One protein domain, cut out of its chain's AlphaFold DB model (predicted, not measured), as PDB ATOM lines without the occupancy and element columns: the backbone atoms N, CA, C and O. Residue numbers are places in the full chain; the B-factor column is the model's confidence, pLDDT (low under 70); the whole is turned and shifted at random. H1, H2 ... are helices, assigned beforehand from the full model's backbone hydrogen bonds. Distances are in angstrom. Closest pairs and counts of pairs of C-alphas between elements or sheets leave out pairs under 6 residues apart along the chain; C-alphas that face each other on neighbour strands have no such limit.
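What this domain is: This is residues 426 to 479 and 491 to 518 of the 697 residues of an uncharacterized protein of Gammaproteobacteria bacterium (UniProt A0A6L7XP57). One long helix, H4, makes the longest axis; shorter H1 and H3 cross its middle on opposite sides, with small H2 nearby. The 82 printed residues hold four named helices, H1 to H4 in order, and no named strand: all helix. The whole is compact, radius of gyration of the C-alphas 13.2 A, spanning 38 by 28 by 20 A.

How they stand to each other: H1, residues 428 to 437, touches H4, residues 491 to 518, at residues 502 to 509 alone; the closest C-alphas, Ala 437 and Arg 506, are 6.8 A apart. H3, residues 459 to 470, touches H4 at residues 500 to 508 alone, at a steep tilt of 63 degrees, opposite ways; the closest C-alphas, Val 466 and Ala 504, are 5.2 A apart. Every O i to N i+4 pair is within hydrogen-bond range in H1 and H4, 7 of 8 in H3.

Where its parts are: H1 begins at C-alpha 428 (104.424, 244.571, 246.107). H2 is residues 453 to 456. H4, 40.2 A long, ends at C-alpha 518 (103.946, 231.116, 271.017).

The domain as a whole: Residues 480 to 490 are not printed, a 12.3 A gap between C-alphas. The H1 to H2 link is long. pLDDT is under 70 in 38 residues, among them 426 to 446.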
ATOM      1  N   ASP A 426     101.671 237.786 246.979       57.72
ATOM      2  CA  ASP A 426     101.789 238.875 247.959       57.72
ATOM      3  C   ASP A 426     101.903 240.211 247.206       57.72
ATOM      4  O   ASP A 426     102.616 240.283 246.196       57.72
ATOM      5  N   THR A 427     101.199 241.254 247.655       54.84
ATOM      6  CA  THR A 427     101.260 242.557 246.972       54.84
ATOM      7  C   THR A 427     102.681 243.122 247.050       54.84
ATOM      8  O   THR A 427     103.427 242.805 247.976       54.84
ATOM      9  N   ALA A 428     103.083 243.971 246.099       50.78
ATOM     10  CA  ALA A 428     104.424 244.571 246.107       50.78
ATOM     11  C   ALA A 428     104.728 245.295 247.432       50.78
ATOM     12  O   ALA A 428     105.833 245.201 247.950       50.78
ATOM     13  N   GLU A 429     103.720 245.936 248.026       53.06
ATOM     14  CA  GLU A 429     103.854 246.606 249.318       53.06
ATOM     15  C   GLU A 429     103.935 245.637 250.508       53.06
ATOM     16  O   GLU A 429     104.572 245.949 251.509       53.06
ATOM     17  N   GLU A 430     103.289 244.468 250.443       56.72
ATOM     18  CA  GLU A 430     103.438 243.413 251.456       56.72
ATOM     19  C   GLU A 430     104.804 242.740 251.354       56.72
ATOM     20  O   GLU A 430     105.411 242.428 252.375       56.72
ATOM     21  N   GLN A 431     105.303 242.546 250.134       58.81
ATOM     22  CA  GLN A 431     106.660 242.068 249.889       58.81
ATOM     23  C   GLN A 431     107.691 243.079 250.397       58.81
ATOM     24  O   GLN A 431     108.635 242.684 251.072       58.81
ATOM     25  N   GLU A 432     107.480 244.374 250.155       59.78
ATOM     26  CA  GLU A 432     108.335 245.448 250.669       59.78
ATOM     27  C   GLU A 432     108.258 245.561 252.197       59.78
ATOM     28  O   GLU A 432     109.284 245.710 252.855       59.78
ATOM     29  N   ALA A 433     107.067 245.436 252.793       61.44
ATOM     30  CA  ALA A 433     106.902 245.448 254.246       61.44
ATOM     31  C   ALA A 433     107.564 244.236 254.915       61.44
ATOM     32  O   ALA A 433     108.196 244.400 255.958       61.44
ATOM     33  N   LYS A 434     107.458 243.046 254.307       61.88
ATOM     34  CA  LYS A 434     108.160 241.835 254.754       61.88
ATOM     35  C   LYS A 434     109.671 242.017 254.634       61.88
ATOM     36  O   LYS A 434     110.350 241.883 255.638       61.88
ATOM     37  N   ALA A 435     110.168 242.452 253.476       64.56
ATOM     38  CA  ALA A 435     111.590 242.727 253.255       64.56
ATOM     39  C   ALA A 435     112.152 243.843 254.157       64.56
ATOM     40  O   ALA A 435     113.343 243.879 254.435       64.56
ATOM     41  N   ALA A 436     111.316 244.787 254.602       65.75
ATOM     42  CA  ALA A 436     111.719 245.836 255.537       65.75
ATOM     43  C   ALA A 436     111.693 245.388 257.008       65.75
ATOM     44  O   ALA A 436     112.299 246.056 257.853       65.75
ATOM     45  N   ALA A 437     110.934 244.340 257.327       63.06
ATOM     46  CA  ALA A 437     110.833 243.780 258.668       63.06
ATOM     47  C   ALA A 437     111.868 242.673 258.902       63.06
ATOM     48  O   ALA A 437     112.432 242.652 259.985       63.06
ATOM     49  N   ASP A 438     112.132 241.853 257.887       68.69
ATOM     50  CA  ASP A 438     113.153 240.803 257.813       68.69
ATOM     51  C   ASP A 438     114.556 241.435 257.844       68.69
ATOM     52  O   ASP A 438     114.982 242.108 256.898       68.69
ATOM     53  N   ARG A 439     115.245 241.332 258.987       66.19
ATOM     54  CA  ARG A 439     116.524 242.023 259.211       66.19
ATOM     55  C   ARG A 439     117.725 241.205 258.774       66.19
ATOM     56  O   ARG A 439     118.770 241.814 258.518       66.19
ATOM     57  N   ASP A 440     117.618 239.885 258.747       61.06
ATOM     58  CA  ASP A 440     118.704 238.994 258.343       61.06
ATOM     59  C   ASP A 440     118.619 238.566 256.867       61.06
ATOM     60  O   ASP A 440     119.615 238.096 256.308       61.06
ATOM     61  N   GLY A 441     117.515 238.896 256.196       49.91
ATOM     62  CA  GLY A 441     117.315 238.751 254.762       49.91
ATOM     63  C   GLY A 441     117.050 237.312 254.339       49.91
ATOM     64  O   GLY A 441     117.326 236.966 253.185       49.91
ATOM     65  N   ASP A 442     116.576 236.470 255.256       47.94
ATOM     66  CA  ASP A 442     116.298 235.057 255.010       47.94
ATOM     67  C   ASP A 442     114.898 234.808 254.399       47.94
ATOM     68  O   ASP A 442     114.590 233.702 253.946       47.94
ATOM     69  N   GLY A 443     114.079 235.856 254.276       46.03
ATOM     70  CA  GLY A 443     112.711 235.815 253.761       46.03
ATOM     71  C   GLY A 443     111.648 235.518 254.829       46.03
ATOM     72  O   GLY A 443     110.454 235.387 254.491       46.03
ATOM     73  N   VAL A 444     112.055 235.412 256.094       51.22
ATOM     74  CA  VAL A 444     111.246 235.155 257.282       51.22
ATOM     75  C   VAL A 444     111.251 236.407 258.165       51.22
ATOM     76  O   VAL A 444     112.150 237.231 258.148       51.22
ATOM     77  N   VAL A 445     110.136 236.633 258.859       53.25
ATOM     78  CA  VAL A 445     110.024 237.700 259.858       53.25
ATOM     79  C   VAL A 445     109.687 237.010 261.171       53.25
ATOM     80  O   VAL A 445     108.549 236.564 261.364       53.25
ATOM     81  N   GLU A 446     110.693 236.860 262.017       63.50
ATOM     82  CA  GLU A 446     110.681 236.240 263.334       63.50
ATOM     83  C   GLU A 446     110.710 237.295 264.451       63.50
ATOM     84  O   GLU A 446     110.967 238.478 264.232       63.50
ATOM     85  N   LEU A 447     110.455 236.883 265.699       70.00
ATOM     86  CA  LEU A 447     110.546 237.790 266.856       70.00
ATOM     87  C   LEU A 447     111.938 238.435 266.984       70.00
ATOM     88  O   LEU A 447     112.047 239.578 267.429       70.00
ATOM     89  N   SER A 448     112.984 237.711 266.585       67.44
ATOM     90  CA  SER A 448     114.386 238.145 266.522       67.44
ATOM     91  C   SER A 448     114.603 239.343 265.591       67.44
ATOM     92  O   SER A 448     115.447 240.194 265.890       67.44
ATOM     93  N   ASP A 449     113.810 239.484 264.526       69.50
ATOM     94  CA  ASP A 449     113.889 240.615 263.592       69.50
ATOM     95  C   ASP A 449     113.413 241.935 264.206       69.50
ATOM     96  O   ASP A 449     113.861 243.041 263.862       69.50
ATOM     97  N   PHE A 450     112.542 241.843 265.210       72.75
ATOM     98  CA  PHE A 450     112.049 242.979 265.975       72.75
ATOM     99  C   PHE A 450     112.974 243.249 267.160       72.75
ATOM    100  O   PHE A 450     112.568 243.169 268.312       72.75
ATOM    101  N   GLY A 451     114.232 243.603 266.869       65.94
ATOM    102  CA  GLY A 451     115.301 243.700 267.874       65.94
ATOM    103  C   GLY A 451     114.999 244.511 269.150       65.94
ATOM    104  O   GLY A 451     115.648 244.268 270.160       65.94
ATOM    105  N   ASP A 452     114.032 245.440 269.133       69.12
ATOM    106  CA  ASP A 452     113.434 246.017 270.347       69.12
ATOM    107  C   ASP A 452     111.904 245.871 270.307       69.12
ATOM    108  O   ASP A 452     111.191 246.671 269.693       69.12
ATOM    109  N   THR A 453     111.397 244.826 270.959       67.19
ATOM    110  CA  THR A 453     109.964 244.514 271.035       67.19
ATOM    111  C   THR A 453     109.194 245.482 271.937       67.19
ATOM    112  O   THR A 453     107.966 245.537 271.867       67.19
ATOM    113  N   SER A 454     109.887 246.311 272.733       67.31
ATOM    114  CA  SER A 454     109.245 247.241 273.670       67.31
ATOM    115  C   SER A 454     108.448 248.355 272.986       67.31
ATOM    116  O   SER A 454     107.493 248.875 273.563       67.31
ATOM    117  N   VAL A 455     108.773 248.652 271.723       71.69
ATOM    118  CA  VAL A 455     108.036 249.588 270.858       71.69
ATOM    119  C   VAL A 455     106.585 249.136 270.636       71.69
ATOM    120  O   VAL A 455     105.706 249.968 270.416       71.69
ATOM    121  N   PHE A 456     106.310 247.834 270.744       78.06
ATOM    122  CA  PHE A 456     104.986 247.243 270.537       78.06
ATOM    123  C   PHE A 456     104.251 246.894 271.842       78.06
ATOM    124  O   PHE A 456     103.214 246.239 271.800       78.06
ATOM    125  N   ASN A 457     104.750 247.345 273.002       77.69
ATOM    126  CA  ASN A 457     104.115 247.081 274.300       77.69
ATOM    127  C   ASN A 457     102.822 247.885 274.529       77.69
ATOM    128  O   ASN A 457     101.975 247.454 275.308       77.69
ATOM    129  N   ASP A 458     102.653 249.037 273.869       84.50
ATOM    130  CA  ASP A 458     101.389 249.788 273.877       84.50
ATOM    131  C   ASP A 458     100.436 249.233 272.808       84.50
ATOM    132  O   ASP A 458     100.224 249.818 271.743       84.50
ATOM    133  N   THR A 459      99.887 248.051 273.081       80.50
ATOM    134  CA  THR A 459      98.989 247.347 272.159       80.50
ATOM    135  C   THR A 459      97.745 248.170 271.815       80.50
ATOM    136  O   THR A 459      97.310 248.157 270.669       80.50
ATOM    137  N   ALA A 460      97.214 248.962 272.753       80.88
ATOM    138  CA  ALA A 460      96.019 249.785 272.540       80.88
ATOM    139  C   ALA A 460      96.256 250.975 271.587       80.88
ATOM    140  O   ALA A 460      95.325 251.457 270.929       80.88
ATOM    141  N   HIS A 461      97.479 251.502 271.513       87.88
ATOM    142  CA  HIS A 461      97.850 252.460 270.473       87.88
ATOM    143  C   HIS A 461      97.898 251.789 269.098       87.88
ATOM    144  O   HIS A 461      97.256 252.271 268.165       87.88
ATOM    145  N   TRP A 462      98.601 250.663 268.985       85.81
ATOM    146  CA  TRP A 462      98.811 250.004 267.698       85.81
ATOM    147  C   TRP A 462      97.557 249.333 267.129       85.81
ATOM    148  O   TRP A 462      97.348 249.382 265.921       85.81
ATOM    149  N   GLU A 463      96.677 248.786 267.972       82.94
ATOM    150  CA  GLU A 463      95.359 248.281 267.555       82.94
ATOM    151  C   GLU A 463      94.513 249.397 266.907       82.94
ATOM    152  O   GLU A 463      93.867 249.161 265.888       82.94
ATOM    153  N   ARG A 464      94.581 250.640 267.413       85.12
ATOM    154  CA  ARG A 464      93.902 251.797 266.793       85.12
ATOM    155  C   ARG A 464      94.517 252.204 265.456       85.12
ATOM    156  O   ARG A 464      93.782 252.556 264.541       85.12
ATOM    157  N   GLU A 465      95.840 252.158 265.330       84.75
ATOM    158  CA  GLU A 465      96.518 252.445 264.058       84.75
ATOM    159  C   GLU A 465      96.221 251.367 262.999       84.75
ATOM    160  O   GLU A 465      96.082 251.685 261.821       84.75
ATOM    161  N   VAL A 466      96.064 250.101 263.405       80.31
ATOM    162  CA  VAL A 466      95.611 249.014 262.520       80.31
ATOM    163  C   VAL A 466      94.165 249.221 262.077       80.31
ATOM    164  O   VAL A 466      93.854 248.981 260.913       80.31
ATOM    165  N   GLU A 467      93.282 249.677 262.961       76.12
ATOM    166  CA  GLU A 467      91.899 249.969 262.583       76.12
ATOM    167  C   GLU A 467      91.820 251.147 261.601       76.12
ATOM    168  O   GLU A 467      91.166 251.040 260.568       76.12
ATOM    169  N   ALA A 468      92.592 252.214 261.845       73.94
ATOM    170  CA  ALA A 468      92.729 253.337 260.915       73.94
ATOM    171  C   ALA A 468      93.331 252.913 259.558       73.94
ATOM    172  O   ALA A 468      92.991 253.465 258.512       73.94
ATOM    173  N   LEU A 469      94.223 251.913 259.550       76.81
ATOM    174  CA  LEU A 469      94.727 251.312 258.313       76.81
ATOM    175  C   LEU A 469      93.613 250.583 257.549       76.81
ATOM    176  O   LEU A 469      93.529 250.714 256.332       76.81
ATOM    177  N   LYS A 470      92.776 249.805 258.246       66.31
ATOM    178  CA  LYS A 470      91.692 249.016 257.639       66.31
ATOM    179  C   LYS A 470      90.554 249.885 257.108       66.31
ATOM    180  O   LYS A 470      89.993 249.559 256.067       66.31
ATOM    181  N   SER A 471      90.232 250.980 257.795       68.12
ATOM    182  CA  SER A 471      89.180 251.916 257.385       68.12
ATOM    183  C   SER A 471      89.592 252.851 256.239       68.12
ATOM    184  O   SER A 471      88.761 253.617 255.754       68.12
ATOM    185  N   GLY A 472      90.857 252.800 255.797       68.62
ATOM    186  CA  GLY A 472      91.407 253.695 254.773       68.62
ATOM    187  C   GLY A 472      91.733 255.102 255.290       68.62
ATOM    188  O   GLY A 472      92.097 255.982 254.516       68.62
ATOM    189  N   GLU A 473      91.652 255.349 256.603       78.44
ATOM    190  CA  GLU A 473      92.013 256.642 257.210       78.44
ATOM    191  C   GLU A 473      93.505 256.977 257.073       78.44
ATOM    192  O   GLU A 473      93.892 258.145 257.166       78.44
ATOM    193  N   LEU A 474      94.348 255.960 256.860       81.88
ATOM    194  CA  LEU A 474      95.782 256.118 256.610       81.88
ATOM    195  C   LEU A 474      96.151 256.173 255.120       81.88
ATOM    196  O   LEU A 474      97.341 256.242 254.803       81.88
ATOM    197  N   ASP A 475      95.170 256.138 254.215       78.62
ATOM    198  CA  ASP A 475      95.430 256.221 252.781       78.62
ATOM    199  C   ASP A 475      95.958 257.603 252.392       78.62
ATOM    200  O   ASP A 475      95.641 258.629 252.997       78.62
ATOM    201  N   ASP A 476      96.787 257.635 251.348       76.44
ATOM    202  CA  ASP A 476      97.346 258.878 250.837       76.44
ATOM    203  C   ASP A 476      96.224 259.791 250.307       76.44
ATOM    204  O   ASP A 476      95.573 259.446 249.318       76.44
ATOM    205  N   PRO A 477      96.017 260.987 250.889       72.75
ATOM    206  CA  PRO A 477      94.939 261.884 250.487       72.75
ATOM    207  C   PRO A 477      95.189 262.570 249.132       72.75
ATOM    208  O   PRO A 477      94.329 263.314 248.653       72.75
ATOM    209  N   PHE A 478      96.353 262.365 248.501       79.56
ATOM    210  CA  PHE A 478      96.713 262.992 247.221       79.56
ATOM    211  C   PHE A 478      97.112 261.983 246.119       79.56
ATOM    212  O   PHE A 478      98.122 262.201 245.435       79.56
ATOM    213  N   PRO A 479      96.347 260.900 245.890       70.88
ATOM    214  CA  PRO A 479      96.773 259.793 245.038       70.88
ATOM    215  C   PRO A 479      97.113 260.258 243.610       70.88
ATOM    216  O   PRO A 479      96.424 261.096 243.027       70.88
ATOM    217  N   GLN A 491     103.198 267.447 251.805       85.88
ATOM    218  CA  GLN A 491     104.335 266.537 251.927       85.88
ATOM    219  C   GLN A 491     104.466 266.009 253.360       85.88
ATOM    220  O   GLN A 491     104.601 264.805 253.548       85.88
ATOM    221  N   ALA A 492     104.366 266.889 254.362       86.31
ATOM    222  CA  ALA A 492     104.412 266.499 255.769       86.31
ATOM    223  C   ALA A 492     103.260 265.551 256.141       86.31
ATOM    224  O   ALA A 492     103.520 264.503 256.722       86.31
ATOM    225  N   THR A 493     102.023 265.856 255.733       83.69
ATOM    226  CA  THR A 493     100.864 264.974 255.964       83.69
ATOM    227  C   THR A 493     101.032 263.615 255.285       83.69
ATOM    228  O   THR A 493     100.779 262.587 255.903       83.69
ATOM    229  N   ARG A 494     101.508 263.581 254.034       83.88
ATOM    230  CA  ARG A 494     101.766 262.324 253.318       83.88
ATOM    231  C   ARG A 494     102.846 261.488 254.011       83.88
ATOM    232  O   ARG A 494     102.677 260.283 254.149       83.88
ATOM    233  N   LEU A 495     103.940 262.109 254.460       84.06
ATOM    234  CA  LEU A 495     105.004 261.417 255.197       84.06
ATOM    235  C   LEU A 495     104.528 260.899 256.557       84.06
ATOM    236  O   LEU A 495     104.910 259.803 256.954       84.06
ATOM    237  N   GLU A 496     103.705 261.674 257.262       89.00
ATOM    238  CA  GLU A 496     103.125 261.285 258.546       89.00
ATOM    239  C   GLU A 496     102.202 260.072 258.393       89.00
ATOM    240  O   GLU A 496     102.385 259.076 259.092       89.00
ATOM    241  N   LEU A 497     101.266 260.117 257.440       84.44
ATOM    242  CA  LEU A 497     100.367 258.997 257.156       84.44
ATOM    243  C   LEU A 497     101.148 257.770 256.680       84.44
ATOM    244  O   LEU A 497     100.927 256.689 257.211       84.44
ATOM    245  N   ALA A 498     102.138 257.931 255.797       77.44
ATOM    246  CA  ALA A 498     102.997 256.827 255.362       77.44
ATOM    247  C   ALA A 498     103.801 256.209 256.522       77.44
ATOM    248  O   ALA A 498     103.962 254.990 256.592       77.44
ATOM    249  N   ALA A 499     104.292 257.022 257.463       81.38
ATOM    250  CA  ALA A 499     104.997 256.532 258.646       81.38
ATOM    251  C   ALA A 499     104.062 255.761 259.590       81.38
ATOM    252  O   ALA A 499     104.439 254.692 260.077       81.38
ATOM    253  N   ARG A 500     102.841 256.263 259.804       88.44
ATOM    254  CA  ARG A 500     101.792 255.589 260.587       88.44
ATOM    255  C   ARG A 500     101.362 254.275 259.937       88.44
ATOM    256  O   ARG A 500     101.364 253.238 260.594       88.44
ATOM    257  N   GLN A 501     101.132 254.292 258.625       79.38
ATOM    258  CA  GLN A 501     100.808 253.118 257.814       79.38
ATOM    259  C   GLN A 501     101.905 252.049 257.925       79.38
ATOM    260  O   GLN A 501     101.626 250.878 258.191       79.38
ATOM    261  N   LYS A 502     103.175 252.459 257.793       78.75
ATOM    262  CA  LYS A 502     104.342 251.582 257.958       78.75
ATOM    263  C   LYS A 502     104.431 251.006 259.373       78.75
ATOM    264  O   LYS A 502     104.737 249.825 259.524       78.75
ATOM    265  N   GLY A 503     104.159 251.814 260.397       77.94
ATOM    266  CA  GLY A 503     104.124 251.382 261.795       77.94
ATOM    267  C   GLY A 503     103.046 250.329 262.060       77.94
ATOM    268  O   GLY A 503     103.361 249.260 262.579       77.94
ATOM    269  N   ALA A 504     101.809 250.584 261.622       78.00
ATOM    270  CA  ALA A 504     100.683 249.660 261.761       78.00
ATOM    271  C   ALA A 504     100.951 248.311 261.071       78.00
ATOM    272  O   ALA A 504     100.743 247.252 261.661       78.00
ATOM    273  N   ARG A 505     101.497 248.330 259.846       74.12
ATOM    274  CA  ARG A 505     101.887 247.107 259.120       74.12
ATOM    275  C   ARG A 505     103.007 246.342 259.828       74.12
ATOM    276  O   ARG A 505     102.953 245.120 259.917       74.12
ATOM    277  N   ARG A 506     104.006 247.045 260.369       74.38
ATOM    278  CA  ARG A 506     105.098 246.420 261.129       74.38
ATOM    279  C   ARG A 506     104.600 245.791 262.432       74.38
ATOM    280  O   ARG A 506     105.080 244.724 262.795       74.38
ATOM    281  N   TYR A 507     103.627 246.412 263.098       79.00
ATOM    282  CA  TYR A 507     102.965 245.822 264.261       79.00
ATOM    283  C   TYR A 507     102.180 244.554 263.898       79.00
ATOM    284  O   TYR A 507     102.293 243.565 264.611       79.00
ATOM    285  N   LEU A 508     101.466 244.530 262.763       72.00
ATOM    286  CA  LEU A 508     100.800 243.310 262.278       72.00
ATOM    287  C   LEU A 508     101.789 242.152 262.064       72.00
ATOM    288  O   LEU A 508     101.486 241.023 262.442       72.00
ATOM    289  N   LEU A 509     102.977 242.434 261.514       68.81
ATOM    290  CA  LEU A 509     104.047 241.439 261.353       68.81
ATOM    291  C   LEU A 509     104.658 241.005 262.697       68.81
ATOM    292  O   LEU A 509     105.012 239.843 262.859       68.81
ATOM    293  N   TYR A 510     104.769 241.914 263.670       74.88
ATOM    294  CA  TYR A 510     105.231 241.578 265.020       74.88
ATOM    295  C   TYR A 510     104.242 240.663 265.749       74.88
ATOM    296  O   TYR A 510     104.654 239.677 266.354       74.88
ATOM    297  N   VAL A 511     102.941 240.965 265.677       75.06
ATOM    298  CA  VAL A 511     101.884 240.129 266.265       75.06
ATOM    299  C   VAL A 511     101.889 238.734 265.637       75.06
ATOM    300  O   VAL A 511     101.797 237.752 266.364       75.06
ATOM    301  N   ASP A 512     102.074 238.644 264.318       59.94
ATOM    302  CA  ASP A 512     102.237 237.384 263.581       59.94
ATOM    303  C   ASP A 512     103.459 236.578 264.064       59.94
ATOM    304  O   ASP A 512     103.333 235.421 264.463       59.94
ATOM    305  N   ALA A 513     104.641 237.202 264.113       59.03
ATOM    306  CA  ALA A 513     105.867 236.553 264.578       59.03
ATOM    307  C   ALA A 513     105.776 236.102 266.045       59.03
ATOM    308  O   ALA A 513     106.242 235.019 266.399       59.03
ATOM    309  N   LYS A 514     105.142 236.916 266.897       69.88
ATOM    310  CA  LYS A 514     104.880 236.585 268.299       69.88
ATOM    311  C   LYS A 514     103.932 235.397 268.427       69.88
ATOM    312  O   LYS A 514     104.221 234.470 269.178       69.88
ATOM    313  N   PHE A 515     102.839 235.406 267.669       55.88
ATOM    314  CA  PHE A 515     101.859 234.327 267.662       55.88
ATOM    315  C   PHE A 515     102.482 233.002 267.209       55.88
ATOM    316  O   PHE A 515     102.312 231.998 267.898       55.88
ATOM    317  N   ARG A 516     103.262 233.013 266.116       54.00
ATOM    318  CA  ARG A 516     104.020 231.849 265.628       54.00
ATOM    319  C   ARG A 516     104.983 231.317 266.686       54.00
ATOM    320  O   ARG A 516     104.903 230.151 267.042       54.00
ATOM    321  N   ALA A 517     105.793 232.174 267.304       54.44
ATOM    322  CA  ALA A 517     106.700 231.751 268.373       54.44
ATOM    323  C   ALA A 517     105.986 231.161 269.610       54.44
ATOM    324  O   ALA A 517     106.549 230.309 270.301       54.44
ATOM    325  N   GLU A 518     104.763 231.613 269.903       53.28
ATOM    326  CA  GLU A 518     103.946 231.116 271.017       53.28
ATOM    327  C   GLU A 518     103.181 229.818 270.673       53.28
ATOM    328  O   GLU A 518     102.956 229.009 271.573       53.28
TER     329      GLU A 518